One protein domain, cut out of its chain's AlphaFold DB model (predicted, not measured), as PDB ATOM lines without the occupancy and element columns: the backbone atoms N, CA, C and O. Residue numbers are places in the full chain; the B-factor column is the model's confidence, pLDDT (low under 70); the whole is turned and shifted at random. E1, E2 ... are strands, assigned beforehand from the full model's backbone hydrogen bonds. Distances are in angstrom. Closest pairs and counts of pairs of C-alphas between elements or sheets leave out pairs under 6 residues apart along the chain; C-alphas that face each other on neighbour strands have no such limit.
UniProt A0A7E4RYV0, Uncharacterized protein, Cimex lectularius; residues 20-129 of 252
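AT A GLANCE: This is residues 20 to 129 of the 252 residues of an uncharacterized protein of Cimex lectularius (UniProt A0A7E4RYV0). Little regular structure is here: short strands amid loops, with the antiparallel sheet E6-E10-E9 in the middle, hairpin E2-E3 at one end, mixed sheet E4-E7-E8 towards the other, and the parallel pair E1-E5 along one side. The printed part has 110 residues with ten named strands, E1 to E10 in chain order, and no named helix; 40 residues are in named elements, class all strand. It is compact, radius of gyration of the C-alphas 13.2 A, spanning 37 by 29 by 26 A.

IN THESE COORDINATES: Find C-alpha 22 at (187.634, 161.747, 186.112), where E1, residues 22 to 25, begins. Then come E2, 31 to 34; E3, 37 to 40; E4, 50 to 52; E5, 65 to 68; E6, 77 to 79; E7, 90 to 93; E8, 98 to 100; E9, 111 to 115, 13.6 A; and E10, 122 to 127, 16.5 A, ending at (203.650, 153.571, 182.201).

HOW THE PARTS SIT: In hairpin E9 and E10, find N 125 and O 112 within hydrogen-bond range, 2.7 A. The closest C-alphas of E1 and E9, Lys 25 and Phe 113, are 4.8 A apart.

THE WHOLE: The printed part has no cut. The link E4 to E5 is long. Residues 20 and 61 to 63 have pLDDT under 70.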
ATOM      1  N   THR A  20     184.110 166.047 191.160       69.06
ATOM      2  CA  THR A  20     183.894 165.019 190.132       69.06
ATOM      3  C   THR A  20     185.180 164.253 189.812       69.06
ATOM      4  O   THR A  20     186.117 164.810 189.231       69.06
ATOM      5  N   THR A  21     185.206 162.959 190.137       75.38
ATOM      6  CA  THR A  21     186.271 162.035 189.722       75.38
ATOM      7  C   THR A  21     186.292 161.912 188.188       75.38
ATOM      8  O   THR A  21     185.243 161.808 187.551       75.38
ATOM      9  N   SER A  22     187.474 161.941 187.563       84.56
ATOM     10  CA  SER A  22     187.634 161.747 186.112       84.56
ATOM     11  C   SER A  22     188.359 160.434 185.848       84.56
ATOM     12  O   SER A  22     189.451 160.222 186.366       84.56
ATOM     13  N   VAL A  23     187.781 159.581 185.005       88.94
ATOM     14  CA  VAL A  23     188.379 158.315 184.562       88.94
ATOM     15  C   VAL A  23     188.802 158.460 183.104       88.94
ATOM     16  O   VAL A  23     188.109 159.087 182.299       88.94
ATOM     17  N   ARG A  24     189.969 157.923 182.748       92.00
ATOM     18  CA  ARG A  24     190.496 157.975 181.382       92.00
ATOM     19  C   ARG A  24     190.449 156.588 180.757       92.00
ATOM     20  O   ARG A  24     191.005 155.661 181.334       92.00
ATOM     21  N   LYS A  25     189.813 156.461 179.595       93.38
ATOM     22  CA  LYS A  25     189.887 155.288 178.724       93.38
ATOM     23  C   LYS A  25     191.044 155.447 177.734       93.38
ATOM     24  O   LYS A  25     191.238 156.550 177.222       93.38
ATOM     25  N   CYS A  26     191.809 154.393 177.465       93.62
ATOM     26  CA  CYS A  26     192.962 154.475 176.564       93.62
ATOM     27  C   CYS A  26     192.530 154.725 175.110       93.62
ATOM     28  O   CYS A  26     192.908 155.729 174.502       93.62
ATOM     29  N   CYS A  27     191.689 153.842 174.577       93.56
ATOM     30  CA  CYS A  27     191.207 153.877 173.209       93.56
ATOM     31  C   CYS A  27     189.877 154.631 173.065       93.56
ATOM     32  O   CYS A  27     189.115 154.749 174.031       93.56
ATOM     33  N   PRO A  28     189.559 155.131 171.853       91.75
ATOM     34  CA  PRO A  28     188.274 155.760 171.554       91.75
ATOM     35  C   PRO A  28     187.074 154.837 171.810       91.75
ATOM     36  O   PRO A  28     187.207 153.658 172.153       91.75
ATOM     37  N   GLN A  29     185.868 155.373 171.643       89.19
ATOM     38  CA  GLN A  29     184.643 154.577 171.705       89.19
ATOM     39  C   GLN A  29     184.682 153.434 170.671       89.19
ATOM     40  O   GLN A  29     185.177 153.641 169.571       89.19
ATOM     41  N   ASP A  30     184.218 152.240 171.053       89.31
ATOM     42  CA  ASP A  30     184.191 151.008 170.231       89.31
ATOM     43  C   ASP A  30     185.562 150.390 169.864       89.31
ATOM     44  O   ASP A  30     185.645 149.405 169.129       89.31
ATOM     45  N   PHE A  31     186.654 150.924 170.419       92.44
ATOM     46  CA  PHE A  31     187.992 150.336 170.323       92.44
ATOM     47  C   PHE A  31     188.471 149.811 171.677       92.44
ATOM     48  O   PHE A  31     188.106 150.354 172.722       92.44
ATOM     49  N   ILE A  32     189.318 148.790 171.642       93.12
ATOM     50  CA  ILE A  32     189.968 148.171 172.800       93.12
ATOM     51  C   ILE A  32     191.481 148.219 172.650       93.12
ATOM     52  O   ILE A  32     191.995 148.422 171.545       93.12
ATOM     53  N   PHE A  33     192.191 148.022 173.753       91.38
ATOM     54  CA  PHE A  33     193.643 147.989 173.754       91.38
ATOM     55  C   PHE A  33     194.154 146.620 173.298       91.38
ATOM     56  O   PHE A  33     193.844 145.595 173.898       91.38
ATOM     57  N   ASP A  34     194.977 146.613 172.255       89.06
ATOM     58  CA  ASP A  34     195.588 145.419 171.679       89.06
ATOM     59  C   ASP A  34     197.067 145.693 171.372       89.06
ATOM     60  O   ASP A  34     197.395 146.461 170.463       89.06
ATOM     61  N   GLN A  35     197.967 145.126 172.183       81.62
ATOM     62  CA  GLN A  35     199.428 145.216 172.023       81.62
ATOM     63  C   GLN A  35     199.955 146.641 171.724       81.62
ATOM     64  O   GLN A  35     200.776 146.854 170.829       81.62
ATOM     65  N   GLY A  36     199.470 147.648 172.460       78.25
ATOM     66  CA  GLY A  36     199.891 149.048 172.296       78.25
ATOM     67  C   GLY A  36     199.177 149.813 171.175       78.25
ATOM     68  O   GLY A  36     199.507 150.971 170.915       78.25
ATOM     69  N   LYS A  37     198.194 149.201 170.511       86.00
ATOM     70  CA  LYS A  37     197.326 149.835 169.514       86.00
ATOM     71  C   LYS A  37     195.863 149.722 169.926       86.00
ATOM     72  O   LYS A  37     195.507 148.988 170.839       86.00
ATOM     73  N   CYS A  38     195.017 150.471 169.232       91.69
ATOM     74  CA  CYS A  38     193.575 150.367 169.381       91.69
ATOM     75  C   CYS A  38     193.008 149.492 168.265       91.69
ATOM     76  O   CYS A  38     193.182 149.811 167.087       91.69
ATOM     77  N   SER A  39     192.327 148.414 168.638       92.75
ATOM     78  CA  SER A  39     191.652 147.500 167.715       92.75
ATOM     79  C   SER A  39     190.140 147.574 167.919       92.75
ATOM     80  O   SER A  39     189.675 147.789 169.037       92.75
ATOM     81  N   GLY A  40     189.360 147.472 166.843       91.50
ATOM     82  CA  GLY A  40     187.899 147.533 166.929       91.50
ATOM     83  C   GLY A  40     187.339 146.249 167.536       91.50
ATOM     84  O   GLY A  40     187.721 145.156 167.114       91.50
ATOM     85  N   SER A  41     186.427 146.358 168.501       87.50
ATOM     86  CA  SER A  41     185.749 145.187 169.068       87.50
ATOM     87  C   SER A  41     184.330 145.517 169.531       87.50
ATOM     88  O   SER A  41     183.981 146.679 169.714       87.50
ATOM     89  N   ASN A  42     183.525 144.477 169.749       87.06
ATOM     90  CA  ASN A  42     182.182 144.601 170.322       87.06
ATOM     91  C   ASN A  42     182.183 144.526 171.861       87.06
ATOM     92  O   ASN A  42     181.115 144.448 172.466       87.06
ATOM     93  N   GLU A  43     183.358 144.506 172.497       86.69
ATOM     94  CA  GLU A  43     183.465 144.460 173.952       86.69
ATOM     95  C   GLU A  43     183.066 145.799 174.572       86.69
ATOM     96  O   GLU A  43     183.438 146.881 174.105       86.69
ATOM     97  N   THR A  44     182.307 145.729 175.664       86.62
ATOM     98  CA  THR A  44     181.810 146.927 176.346       86.62
ATOM     99  C   THR A  44     182.750 147.346 177.465       86.62
ATOM    100  O   THR A  44     183.085 146.563 178.352       86.62
ATOM    101  N   PHE A  45     183.160 148.612 177.448       88.94
ATOM    102  CA  PHE A  45     183.961 149.185 178.521       88.94
ATOM    103  C   PHE A  45     183.089 149.426 179.760       88.94
ATOM    104  O   PHE A  45     182.204 150.285 179.749       88.94
ATOM    105  N   VAL A  46     183.361 148.684 180.833       88.12
ATOM    106  CA  VAL A  46     182.701 148.849 182.134       88.12
ATOM    107  C   VAL A  46     183.630 149.593 183.081       88.12
ATOM    108  O   VAL A  46     184.791 149.234 183.254       88.12
ATOM    109  N   LEU A  47     183.114 150.636 183.721       86.25
ATOM    110  CA  LEU A  47     183.893 151.402 184.681       86.25
ATOM    111  C   LEU A  47     184.316 150.545 185.885       86.25
ATOM    112  O   LEU A  47     183.466 149.860 186.460       86.25
ATOM    113  N   PRO A  48     185.584 150.631 186.323       86.94
ATOM    114  CA  PRO A  48     186.009 149.987 187.556       86.94
ATOM    115  C   PRO A  48     185.339 150.636 188.773       86.94
ATOM    116  O   PRO A  48     184.995 151.822 188.772       86.94
ATOM    117  N   GLN A  49     185.188 149.855 189.842       88.12
ATOM    118  CA  GLN A  49     184.624 150.337 191.098       88.12
ATOM    119  C   GLN A  49     185.557 151.363 191.756       88.12
ATOM    120  O   GLN A  49     186.717 151.078 192.057       88.12
ATOM    121  N   ILE A  50     185.026 152.559 192.001       89.06
ATOM    122  CA  ILE A  50     185.741 153.654 192.662       89.06
ATOM    123  C   ILE A  50     185.613 153.486 194.173       89.06
ATOM    124  O   ILE A  50     184.541 153.139 194.670       89.06
ATOM    125  N   HIS A  51     186.686 153.768 194.903       89.44
ATOM    126  CA  HIS A  51     186.729 153.667 196.355       89.44
ATOM    127  C   HIS A  51     187.032 155.024 197.010       89.44
ATOM    128  O   HIS A  51     187.894 155.774 196.561       89.44
ATOM    129  N   THR A  52     186.339 155.344 198.099       87.38
ATOM    130  CA  THR A  52     186.546 156.548 198.910       87.38
ATOM    131  C   THR A  52     187.728 156.364 199.862       87.38
ATOM    132  O   THR A  52     187.859 155.329 200.529       87.38
ATOM    133  N   TRP A  53     188.573 157.393 199.966       79.31
ATOM    134  CA  TRP A  53     189.655 157.474 200.953       79.31
ATOM    135  C   TRP A  53     189.287 158.414 202.119       79.31
ATOM    136  O   TRP A  53     188.756 159.494 201.860       79.31
ATOM    137  N   PRO A  54     189.622 158.095 203.390       75.69
ATOM    138  CA  PRO A  54     190.281 156.883 203.895       75.69
ATOM    139  C   PRO A  54     189.308 155.715 204.143       75.69
ATOM    140  O   PRO A  54     188.148 155.917 204.492       75.69
ATOM    141  N   GLY A  55     189.797 154.475 204.008       78.44
ATOM    142  CA  GLY A  55     189.048 153.253 204.353       78.44
ATOM    143  C   GLY A  55     188.601 152.370 203.181       78.44
ATOM    144  O   GLY A  55     187.971 151.350 203.440       78.44
ATOM    145  N   LEU A  56     188.925 152.740 201.932       83.06
ATOM    146  CA  LEU A  56     188.655 151.965 200.709       83.06
ATOM    147  C   LEU A  56     187.212 151.434 200.650       83.06
ATOM    148  O   LEU A  56     186.962 150.264 200.364       83.06
ATOM    149  N   ARG A  57     186.242 152.292 200.960       85.56
ATOM    150  CA  ARG A  57     184.820 151.947 200.835       85.56
ATOM    151  C   ARG A  57     184.352 152.223 199.413       85.56
ATOM    152  O   ARG A  57     184.824 153.198 198.843       85.56
ATOM    153  N   PRO A  58     183.440 151.431 198.834       84.25
ATOM    154  CA  PRO A  58     182.908 151.735 197.512       84.25
ATOM    155  C   PRO A  58     182.241 153.114 197.516       84.25
ATOM    156  O   PRO A  58     181.424 153.413 198.391       84.25
ATOM    157  N   SER A  59     182.625 153.953 196.558       79.31
ATOM    158  CA  SER A  59     182.086 155.300 196.399       79.31
ATOM    159  C   SER A  59     180.652 155.229 195.878       79.31
ATOM    160  O   SER A  59     180.341 154.433 194.991       79.31
ATOM    161  N   ASN A  60     179.777 156.069 196.426       72.62
ATOM    162  CA  ASN A  60     178.399 156.254 195.964       72.62
ATOM    163  C   ASN A  60     178.266 157.417 194.963       72.62
ATOM    164  O   ASN A  60     177.154 157.871 194.693       72.62
ATOM    165  N   GLU A  61     179.392 157.931 194.463       65.81
ATOM    166  CA  GLU A  61     179.425 159.099 193.593       65.81
ATOM    167  C   GLU A  61     178.789 158.821 192.218       65.81
ATOM    168  O   GLU A  61     178.851 157.714 191.678       65.81
ATOM    169  N   SER A  62     178.169 159.859 191.647       61.19
ATOM    170  CA  SER A  62     177.663 159.870 190.274       61.19
ATOM    171  C   SER A  62     178.765 159.523 189.269       61.19
ATOM    172  O   SER A  62     179.911 159.921 189.462       61.19
ATOM    173  N   VAL A  63     178.381 158.835 188.187       69.19
ATOM    174  CA  VAL A  63     179.234 158.406 187.062       69.19
ATOM    175  C   VAL A  63     180.377 159.404 186.808       69.19
ATOM    176  O   VAL A  63     180.100 160.563 186.482       69.19
ATOM    177  N   PRO A  64     181.651 158.998 186.967       79.56
ATOM    178  CA  PRO A  64     182.776 159.903 186.801       79.56
ATOM    179  C   PRO A  64     182.867 160.368 185.347       79.56
ATOM    180  O   PRO A  64     182.418 159.698 184.411       79.56
ATOM    181  N   LYS A  65     183.502 161.519 185.140       85.25
ATOM    182  CA  LYS A  65     183.716 162.050 183.796       85.25
ATOM    183  C   LYS A  65     184.656 161.121 183.025       85.25
ATOM    184  O   LYS A  65     185.795 160.921 183.441       85.25
ATOM    185  N   LEU A  66     184.191 160.589 181.896       89.19
ATOM    186  CA  LEU A  66     185.009 159.766 181.007       89.19
ATOM    187  C   LEU A  66     185.811 160.657 180.049       89.19
ATOM    188  O   LEU A  66     185.268 161.549 179.398       89.19
ATOM    189  N   SER A  67     187.115 160.417 179.977       91.31
ATOM    190  CA  SER A  67     188.048 161.047 179.037       91.31
ATOM    191  C   SER A  67     188.754 159.976 178.211       91.31
ATOM    192  O   SER A  67     188.776 158.821 178.624       91.31
ATOM    193  N   TYR A  68     189.326 160.340 177.065       92.56
ATOM    194  CA  TYR A  68     189.982 159.395 176.158       92.56
ATOM    195  C   TYR A  68     191.440 159.780 175.918       92.56
ATOM    196  O   TYR A  68     191.770 160.969 175.919       92.56
ATOM    197  N   GLY A  69     192.286 158.782 175.674       91.25
ATOM    198  CA  GLY A  69     193.670 158.951 175.247       91.25
ATOM    199  C   GLY A  69     194.669 158.183 176.106       91.25
ATOM    200  O   GLY A  69     194.406 157.833 177.258       91.25
ATOM    201  N   PHE A  70     195.845 157.958 175.531       90.12
ATOM    202  CA  PHE A  70     196.950 157.286 176.204       90.12
ATOM    203  C   PHE A  70     197.629 158.184 177.250       90.12
ATOM    204  O   PHE A  70     197.664 159.409 177.082       90.12
ATOM    205  N   PRO A  71     198.177 157.600 178.332       87.81
ATOM    206  CA  PRO A  71     199.075 158.310 179.227       87.81
ATOM    207  C   PRO A  71     200.347 158.724 178.479       87.81
ATOM    208  O   PRO A  71     200.751 158.111 177.489       87.81
ATOM    209  N   VAL A  72     200.978 159.793 178.956       83.75
ATOM    210  CA  VAL A  72     202.239 160.278 178.391       83.75
ATOM    211  C   VAL A  72     203.374 159.449 178.985       83.75
ATOM    212  O   VAL A  72     203.856 159.759 180.068       83.75
ATOM    213  N   CYS A  73     203.789 158.398 178.277       79.25
ATOM    214  CA  CYS A  73     204.905 157.543 178.683       79.25
ATOM    215  C   CYS A  73     206.158 157.831 177.842       79.25
ATOM    216  O   CYS A  73     206.064 157.976 176.623       79.25
ATOM    217  N   ASN A  74     207.332 157.869 178.479       73.88
ATOM    218  CA  ASN A  74     208.623 158.075 177.803       73.88
ATOM    219  C   ASN A  74     209.339 156.753 177.441       73.88
ATOM    220  O   ASN A  74     210.285 156.743 176.657       73.88
ATOM    221  N   THR A  75     208.888 155.649 178.040       73.62
ATOM    222  CA  THR A  75     209.437 154.291 177.919       73.62
ATOM    223  C   THR A  75     208.427 153.402 177.183       73.62
ATOM    224  O   THR A  75     208.180 153.602 175.997       73.62
ATOM    225  N   PHE A  76     207.805 152.446 177.867       77.62
ATOM    226  CA  PHE A  76     206.793 151.546 177.334       77.62
ATOM    227  C   PHE A  76     205.604 151.483 178.297       77.62
ATOM    228  O   PHE A  76     205.704 151.878 179.462       77.62
ATOM    229  N   MET A  77     204.463 151.032 177.781       85.38
ATOM    230  CA  MET A  77     203.207 150.895 178.522       85.38
ATOM    231  C   MET A  77     202.921 149.413 178.736       85.38
ATOM    232  O   MET A  77     203.200 148.607 177.848       85.38
ATOM    233  N   TYR A  78     202.339 149.060 179.873       87.62
ATOM    234  CA  TYR A  78     201.881 147.702 180.168       87.62
ATOM    235  C   TYR A  78     200.558 147.763 180.931       87.62
ATOM    236  O   TYR A  78     200.229 148.789 181.527       87.62
ATOM    237  N   TYR A  79     199.770 146.695 180.865       91.19
ATOM    238  CA  TYR A  79     198.547 146.569 181.653       91.19
ATOM    239  C   TYR A  79     198.833 145.788 182.936       91.19
ATOM    240  O   TYR A  79     199.704 144.927 182.938       91.19
ATOM    241  N   LEU A  80     198.102 146.089 184.010       91.25
ATOM    242  CA  LEU A  80     198.199 145.336 185.262       91.25
ATOM    243  C   LEU A  80     197.330 144.074 185.215       91.25
ATOM    244  O   LEU A  80     196.133 144.156 184.896       91.25
ATOM    245  N   ASP A  81     197.907 142.931 185.587       90.94
ATOM    246  CA  ASP A  81     197.232 141.644 185.693       90.94
ATOM    247  C   ASP A  81     197.084 141.123 187.139       90.94
ATOM    248  O   ASP A  81     197.888 140.319 187.610       90.94
ATOM    249  N   PRO A  82     195.986 141.474 187.843       89.12
ATOM    250  CA  PRO A  82     195.699 140.942 189.179       89.12
ATOM    251  C   PRO A  82     195.504 139.420 189.268       89.12
ATOM    252  O   PRO A  82     195.453 138.902 190.387       89.12
ATOM    253  N   TYR A  83     195.282 138.715 188.153       87.31
ATOM    254  CA  TYR A  83     195.080 137.264 188.151       87.31
ATOM    255  C   TYR A  83     196.403 136.506 188.081       87.31
ATOM    256  O   TYR A  83     196.504 135.422 188.657       87.31
ATOM    257  N   GLU A  84     197.394 137.070 187.392       87.38
ATOM    258  CA  GLU A  84     198.734 136.497 187.285       87.38
ATOM    259  C   GLU A  84     199.614 136.907 188.474       87.38
ATOM    260  O   GLU A  84     200.274 136.051 189.067       87.38
ATOM    261  N   ASP A  85     199.563 138.181 188.884       84.75
ATOM    262  CA  ASP A  85     200.407 138.720 189.950       84.75
ATOM    263  C   ASP A  85     199.591 139.494 191.015       84.75
ATOM    264  O   ASP A  85     198.959 140.517 190.723       84.75
ATOM    265  N   PRO A  86     199.613 139.075 192.299       85.19
ATOM    266  CA  PRO A  86     198.910 139.786 193.367       85.19
ATOM    267  C   PRO A  86     199.440 141.208 193.619       85.19
ATOM    268  O   PRO A  86     198.701 142.040 194.157       85.19
ATOM    269  N   SER A  87     200.689 141.506 193.252       84.00
ATOM    270  CA  SER A  87     201.275 142.850 193.337       84.00
ATOM    271  C   SER A  87     200.675 143.814 192.305       84.00
ATOM    272  O   SER A  87     200.615 145.025 192.537       84.00
ATOM    273  N   GLU A  88     200.113 143.277 191.219       87.38
ATOM    274  CA  GLU A  88     199.422 144.018 190.160       87.38
ATOM    275  C   GLU A  88     197.927 144.217 190.434       87.38
ATOM    276  O   GLU A  88     197.189 144.793 189.627       87.38
ATOM    277  N   LYS A  89     197.460 143.826 191.625       93.12
ATOM    278  CA  LYS A  89     196.153 144.254 192.120       93.12
ATOM    279  C   LYS A  89     196.060 145.776 192.104       93.12
ATOM    280  O   LYS A  89     197.018 146.461 192.425       93.12
ATOM    281  N   PHE A  90     194.897 146.327 191.776       92.44
ATOM    282  CA  PHE A  90     194.712 147.775 191.744       92.44
ATOM    283  C   PHE A  90     193.423 148.206 192.438       92.44
ATOM    284  O   PHE A  90     192.450 147.459 192.533       92.44
ATOM    285  N   THR A  91     193.422 149.434 192.945       92.44
ATOM    286  CA  THR A  91     192.261 150.116 193.520       92.44
ATOM    287  C   THR A  91     192.227 151.546 193.002       92.44
ATOM    288  O   THR A  91     193.175 152.306 193.198       92.44
ATOM    289  N   LEU A  92     191.123 151.933 192.365       91.69
ATOM    290  CA  LEU A  92     190.891 153.305 191.926       91.69
ATOM    291  C   LEU A  92     190.238 154.123 193.045       91.69
ATOM    292  O   LEU A  92     189.196 153.724 193.571       91.69
ATOM    293  N   LEU A  93     190.822 155.270 193.384       90.31
ATOM    294  CA  LEU A  93     190.287 156.176 194.399       90.31
ATOM    295  C   LEU A  93     189.389 157.263 193.785       90.31
ATOM    296  O   LEU A  93     189.601 157.704 192.659       90.31
ATOM    297  N   ASP A  94     188.460 157.785 194.585       87.62
ATOM    298  CA  ASP A  94     187.632 158.986 194.328       87.62
ATOM    299  C   ASP A  94     188.441 160.295 194.176       87.62
ATOM    300  O   ASP A  94     187.949 161.370 193.848       87.62
ATOM    301  N   THR A  95     189.733 160.238 194.469       85.88
ATOM    302  CA  THR A  95     190.690 161.311 194.202       85.88
ATOM    303  C   THR A  95     191.268 161.221 192.787       85.88
ATOM    304  O   THR A  95     191.947 162.155 192.364       85.88
ATOM    305  N   GLY A  96     191.017 160.124 192.064       87.81
ATOM    306  CA  GLY A  96     191.623 159.810 190.769       87.81
ATOM    307  C   GLY A  96     193.008 159.164 190.867       87.81
ATOM    308  O   GLY A  96     193.670 159.001 189.847       87.81
ATOM    309  N   TRP A  97     193.473 158.797 192.059       90.19
ATOM    310  CA  TRP A  97     194.723 158.052 192.225       90.19
ATOM    311  C   TRP A  97     194.485 156.556 192.044       90.19
ATOM    312  O   TRP A  97     193.473 156.029 192.515       90.19
ATOM    313  N   LEU A  98     195.424 155.874 191.397       91.94
ATOM    314  CA  LEU A  98     195.440 154.419 191.300       91.94
ATOM    315  C   LEU A  98     196.415 153.879 192.345       91.94
ATOM    316  O   LEU A  98     197.576 154.266 192.356       91.94
ATOM    317  N   VAL A  99     195.947 153.020 193.245       91.94
ATOM    318  CA  VAL A  99     196.794 152.344 194.236       91.94
ATOM    319  C   VAL A  99     196.994 150.904 193.794       91.94
ATOM    320  O   VAL A  99     196.012 150.194 193.576       91.94
ATOM    321  N   ARG A 100     198.247 150.481 193.678       91.94
ATOM    322  CA  ARG A 100     198.638 149.118 193.314       91.94
ATOM    323  C   ARG A 100     198.760 148.206 194.541       91.94
ATOM    324  O   ARG A 100     198.747 148.672 195.682       91.94
ATOM    325  N   GLY A 101     198.838 146.897 194.314       87.62
ATOM    326  CA  GLY A 101     198.885 145.856 195.342       87.62
ATOM    327  C   GLY A 101     200.193 145.870 196.126       87.62
ATOM    328  O   GLY A 101     200.202 145.541 197.309       87.62
ATOM    329  N   ASP A 102     201.266 146.330 195.488       86.50
ATOM    330  CA  ASP A 102     202.570 146.629 196.085       86.50
ATOM    331  C   ASP A 102     202.598 147.930 196.920       86.50
ATOM    332  O   ASP A 102     203.590 148.223 197.585       86.50
ATOM    333  N   GLY A 103     201.512 148.713 196.919       86.19
ATOM    334  CA  GLY A 103     201.396 149.983 197.638       86.19
ATOM    335  C   GLY A 103     201.834 151.220 196.845       86.19
ATOM    336  O   GLY A 103     201.662 152.337 197.352       86.19
ATOM    337  N   ARG A 104     202.338 151.062 195.610       88.19
ATOM    338  CA  ARG A 104     202.663 152.188 194.719       88.19
ATOM    339  C   ARG A 104     201.398 152.955 194.331       88.19
ATOM    340  O   ARG A 104     200.288 152.410 194.327       88.19
ATOM    341  N   LYS A 105     201.555 154.248 194.033       89.81
ATOM    342  CA  LYS A 105     200.444 155.142 193.686       89.81
ATOM    343  C   LYS A 105     200.709 155.866 192.378       89.81
ATOM    344  O   LYS A 105     201.614 156.692 192.320       89.81
ATOM    345  N   ASP A 106     199.855 155.640 191.389       89.81
ATOM    346  CA  ASP A 106     199.932 156.336 190.110       89.81
ATOM    347  C   ASP A 106     198.995 157.559 190.109       89.81
ATOM    348  O   ASP A 106     197.802 157.443 190.439       89.81
ATOM    349  N   PRO A 107     199.505 158.754 189.760       89.12
ATOM    350  CA  PRO A 107     198.705 159.969 189.726       89.12
ATOM    351  C   PRO A 107     197.686 159.949 188.577       89.12
ATOM    352  O   PRO A 107     197.915 159.325 187.533       89.12
ATOM    353  N   PRO A 108     196.566 160.685 188.718       87.50
ATOM    354  CA  PRO A 108     195.584 160.817 187.649       87.50
ATOM    355  C   PRO A 108     196.246 161.336 186.366       87.50
ATOM    356  O   PRO A 108     196.871 162.394 186.350       87.50
ATOM    357  N   GLY A 109     196.078 160.592 185.273       85.75
ATOM    358  CA  GLY A 109     196.597 160.945 183.950       85.75
ATOM    359  C   GLY A 109     197.902 160.253 183.540       85.75
ATOM    360  O   GLY A 109     198.237 160.325 182.356       85.75
ATOM    361  N   GLN A 110     198.576 159.556 184.460       88.31
ATOM    362  CA  GLN A 110     199.696 158.638 184.165       88.31
ATOM    363  C   GLN A 110     199.241 157.193 183.914       88.31
ATOM    364  O   GLN A 110     200.045 156.301 183.667       88.31
ATOM    365  N   TYR A 111     197.932 156.969 183.938       91.94
ATOM    366  CA  TYR A 111     197.314 155.701 183.601       91.94
ATOM    367  C   TYR A 111     196.031 155.949 182.799       91.94
ATOM    368  O   TYR A 111     195.455 157.047 182.809       91.94
ATOM    369  N   CYS A 112     195.575 154.919 182.107       93.81
ATOM    370  CA  CYS A 112     194.251 154.850 181.499       93.81
ATOM    371  C   CYS A 112     193.687 153.444 181.699       93.81
ATOM    372  O   CYS A 112     194.424 152.527 182.026       93.81
ATOM    373  N   PHE A 113     192.386 153.261 181.534       94.25
ATOM    374  CA  PHE A 113     191.742 151.955 181.588       94.25
ATOM    375  C   PHE A 113     191.326 151.519 180.192       94.25
ATOM    376  O   PHE A 113     190.870 152.341 179.398       94.25
ATOM    377  N   ASP A 114     191.406 150.231 179.903       94.75
ATOM    378  CA  ASP A 114     190.749 149.684 178.724       94.75
ATOM    379  C   ASP A 114     190.411 148.209 178.896       94.75
ATOM    380  O   ASP A 114     190.875 147.551 179.831       94.75
ATOM    381  N   VAL A 115     189.592 147.702 177.983       93.50
ATOM    382  CA  VAL A 115     189.486 146.260 177.766       93.50
ATOM    383  C   VAL A 115     190.738 145.834 177.004       93.50
ATOM    384  O   VAL A 115     191.107 146.471 176.014       93.50
ATOM    385  N   ILE A 116     191.407 144.791 177.484       92.00
ATOM    386  CA  ILE A 116     192.618 144.260 176.856       92.00
ATOM    387  C   ILE A 116     192.212 143.104 175.933       92.00
ATOM    388  O   ILE A 116     191.427 142.241 176.321       92.00
ATOM    389  N   ALA A 117     192.708 143.089 174.696       88.31
ATOM    390  CA  ALA A 117     192.419 142.014 173.752       88.31
ATOM    391  C   ALA A 117     192.857 140.651 174.314       88.31
ATOM    392  O   ALA A 117     193.945 140.529 174.869       88.31
ATOM    393  N   HIS A 118     192.010 139.632 174.136       85.56
ATOM    394  CA  HIS A 118     192.202 138.265 174.652       85.56
ATOM    395  C   HIS A 118     192.184 138.112 176.180       85.56
ATOM    396  O   HIS A 118     192.333 136.997 176.673       85.56
ATOM    397  N   GLU A 119     191.921 139.191 176.910       85.69
ATOM    398  CA  GLU A 119     191.858 139.215 178.363       85.69
ATOM    399  C   GLU A 119     190.455 139.600 178.830       85.69
ATOM    400  O   GLU A 119     189.748 140.384 178.196       85.69
ATOM    401  N   ASN A 120     190.047 139.070 179.981       82.75
ATOM    402  CA  ASN A 120     188.733 139.371 180.529       82.75
ATOM    403  C   ASN A 120     188.785 140.582 181.460       82.75
ATOM    404  O   ASN A 120     189.508 140.600 182.456       82.75
ATOM    405  N   GLY A 121     187.914 141.550 181.184       85.69
ATOM    406  CA  GLY A 121     187.673 142.694 182.053       85.69
ATOM    407  C   GLY A 121     188.502 143.929 181.714       85.69
ATOM    408  O   GLY A 121     189.334 143.951 180.810       85.69
ATOM    409  N   VAL A 122     188.212 144.999 182.448       91.38
ATOM    410  CA  VAL A 122     188.874 146.291 182.283       91.38
ATOM    411  C   VAL A 122     190.106 146.345 183.172       91.38
ATOM    412  O   VAL A 122     190.009 146.157 184.387       91.38
ATOM    413  N   ARG A 123     191.256 146.643 182.568       93.25
ATOM    414  CA  ARG A 123     192.548 146.721 183.253       93.25
ATOM    415  C   ARG A 123     193.157 148.116 183.080       93.25
ATOM    416  O   ARG A 123     192.940 148.759 182.047       93.25
ATOM    417  N   PRO A 124     193.883 148.629 184.083       93.94
ATOM    418  CA  PRO A 124     194.652 149.850 183.929       93.94
ATOM    419  C   PRO A 124     195.906 149.568 183.097       93.94
ATOM    420  O   PRO A 124     196.661 148.644 183.388       93.94
ATOM    421  N   VAL A 125     196.128 150.396 182.085       92.81
ATOM    422  CA  VAL A 125     197.387 150.532 181.360       92.81
ATOM    423  C   VAL A 125     198.181 151.650 182.026       92.81
ATOM    424  O   VAL A 125     197.729 152.800 182.091       92.81
ATOM    425  N   VAL A 126     199.355 151.300 182.532       91.56
ATOM    426  CA  VAL A 126     200.275 152.182 183.252       91.56
ATOM    427  C   VAL A 126     201.582 152.324 182.476       91.56
ATOM    428  O   VAL A 126     201.945 151.478 181.651       91.56
ATOM    429  N   CYS A 127     202.300 153.416 182.721       87.25
ATOM    430  CA  CYS A 127     203.650 153.571 182.201       87.25
ATOM    431  C   CYS A 127     204.636 152.734 183.026       87.25
ATOM    432  O   CYS A 127     204.553 152.684 184.253       87.25
ATOM    433  N   PHE A 128     205.631 152.143 182.365       82.06
ATOM    434  CA  PHE A 128     206.831 151.687 183.054       82.06
ATOM    435  C   PHE A 128     207.677 152.904 183.421       82.06
ATOM    436  O   PHE A 128     208.496 153.384 182.631       82.06
ATOM    437  N   LEU A 129     207.407 153.430 184.611       70.12
ATOM    438  CA  LEU A 129     208.310 154.323 185.313       70.12
ATOM    439  C   LEU A 129     209.457 153.430 185.791       70.12
ATOM    440  O   LEU A 129     209.298 152.682 186.752       70.12
TER     441      LEU A 129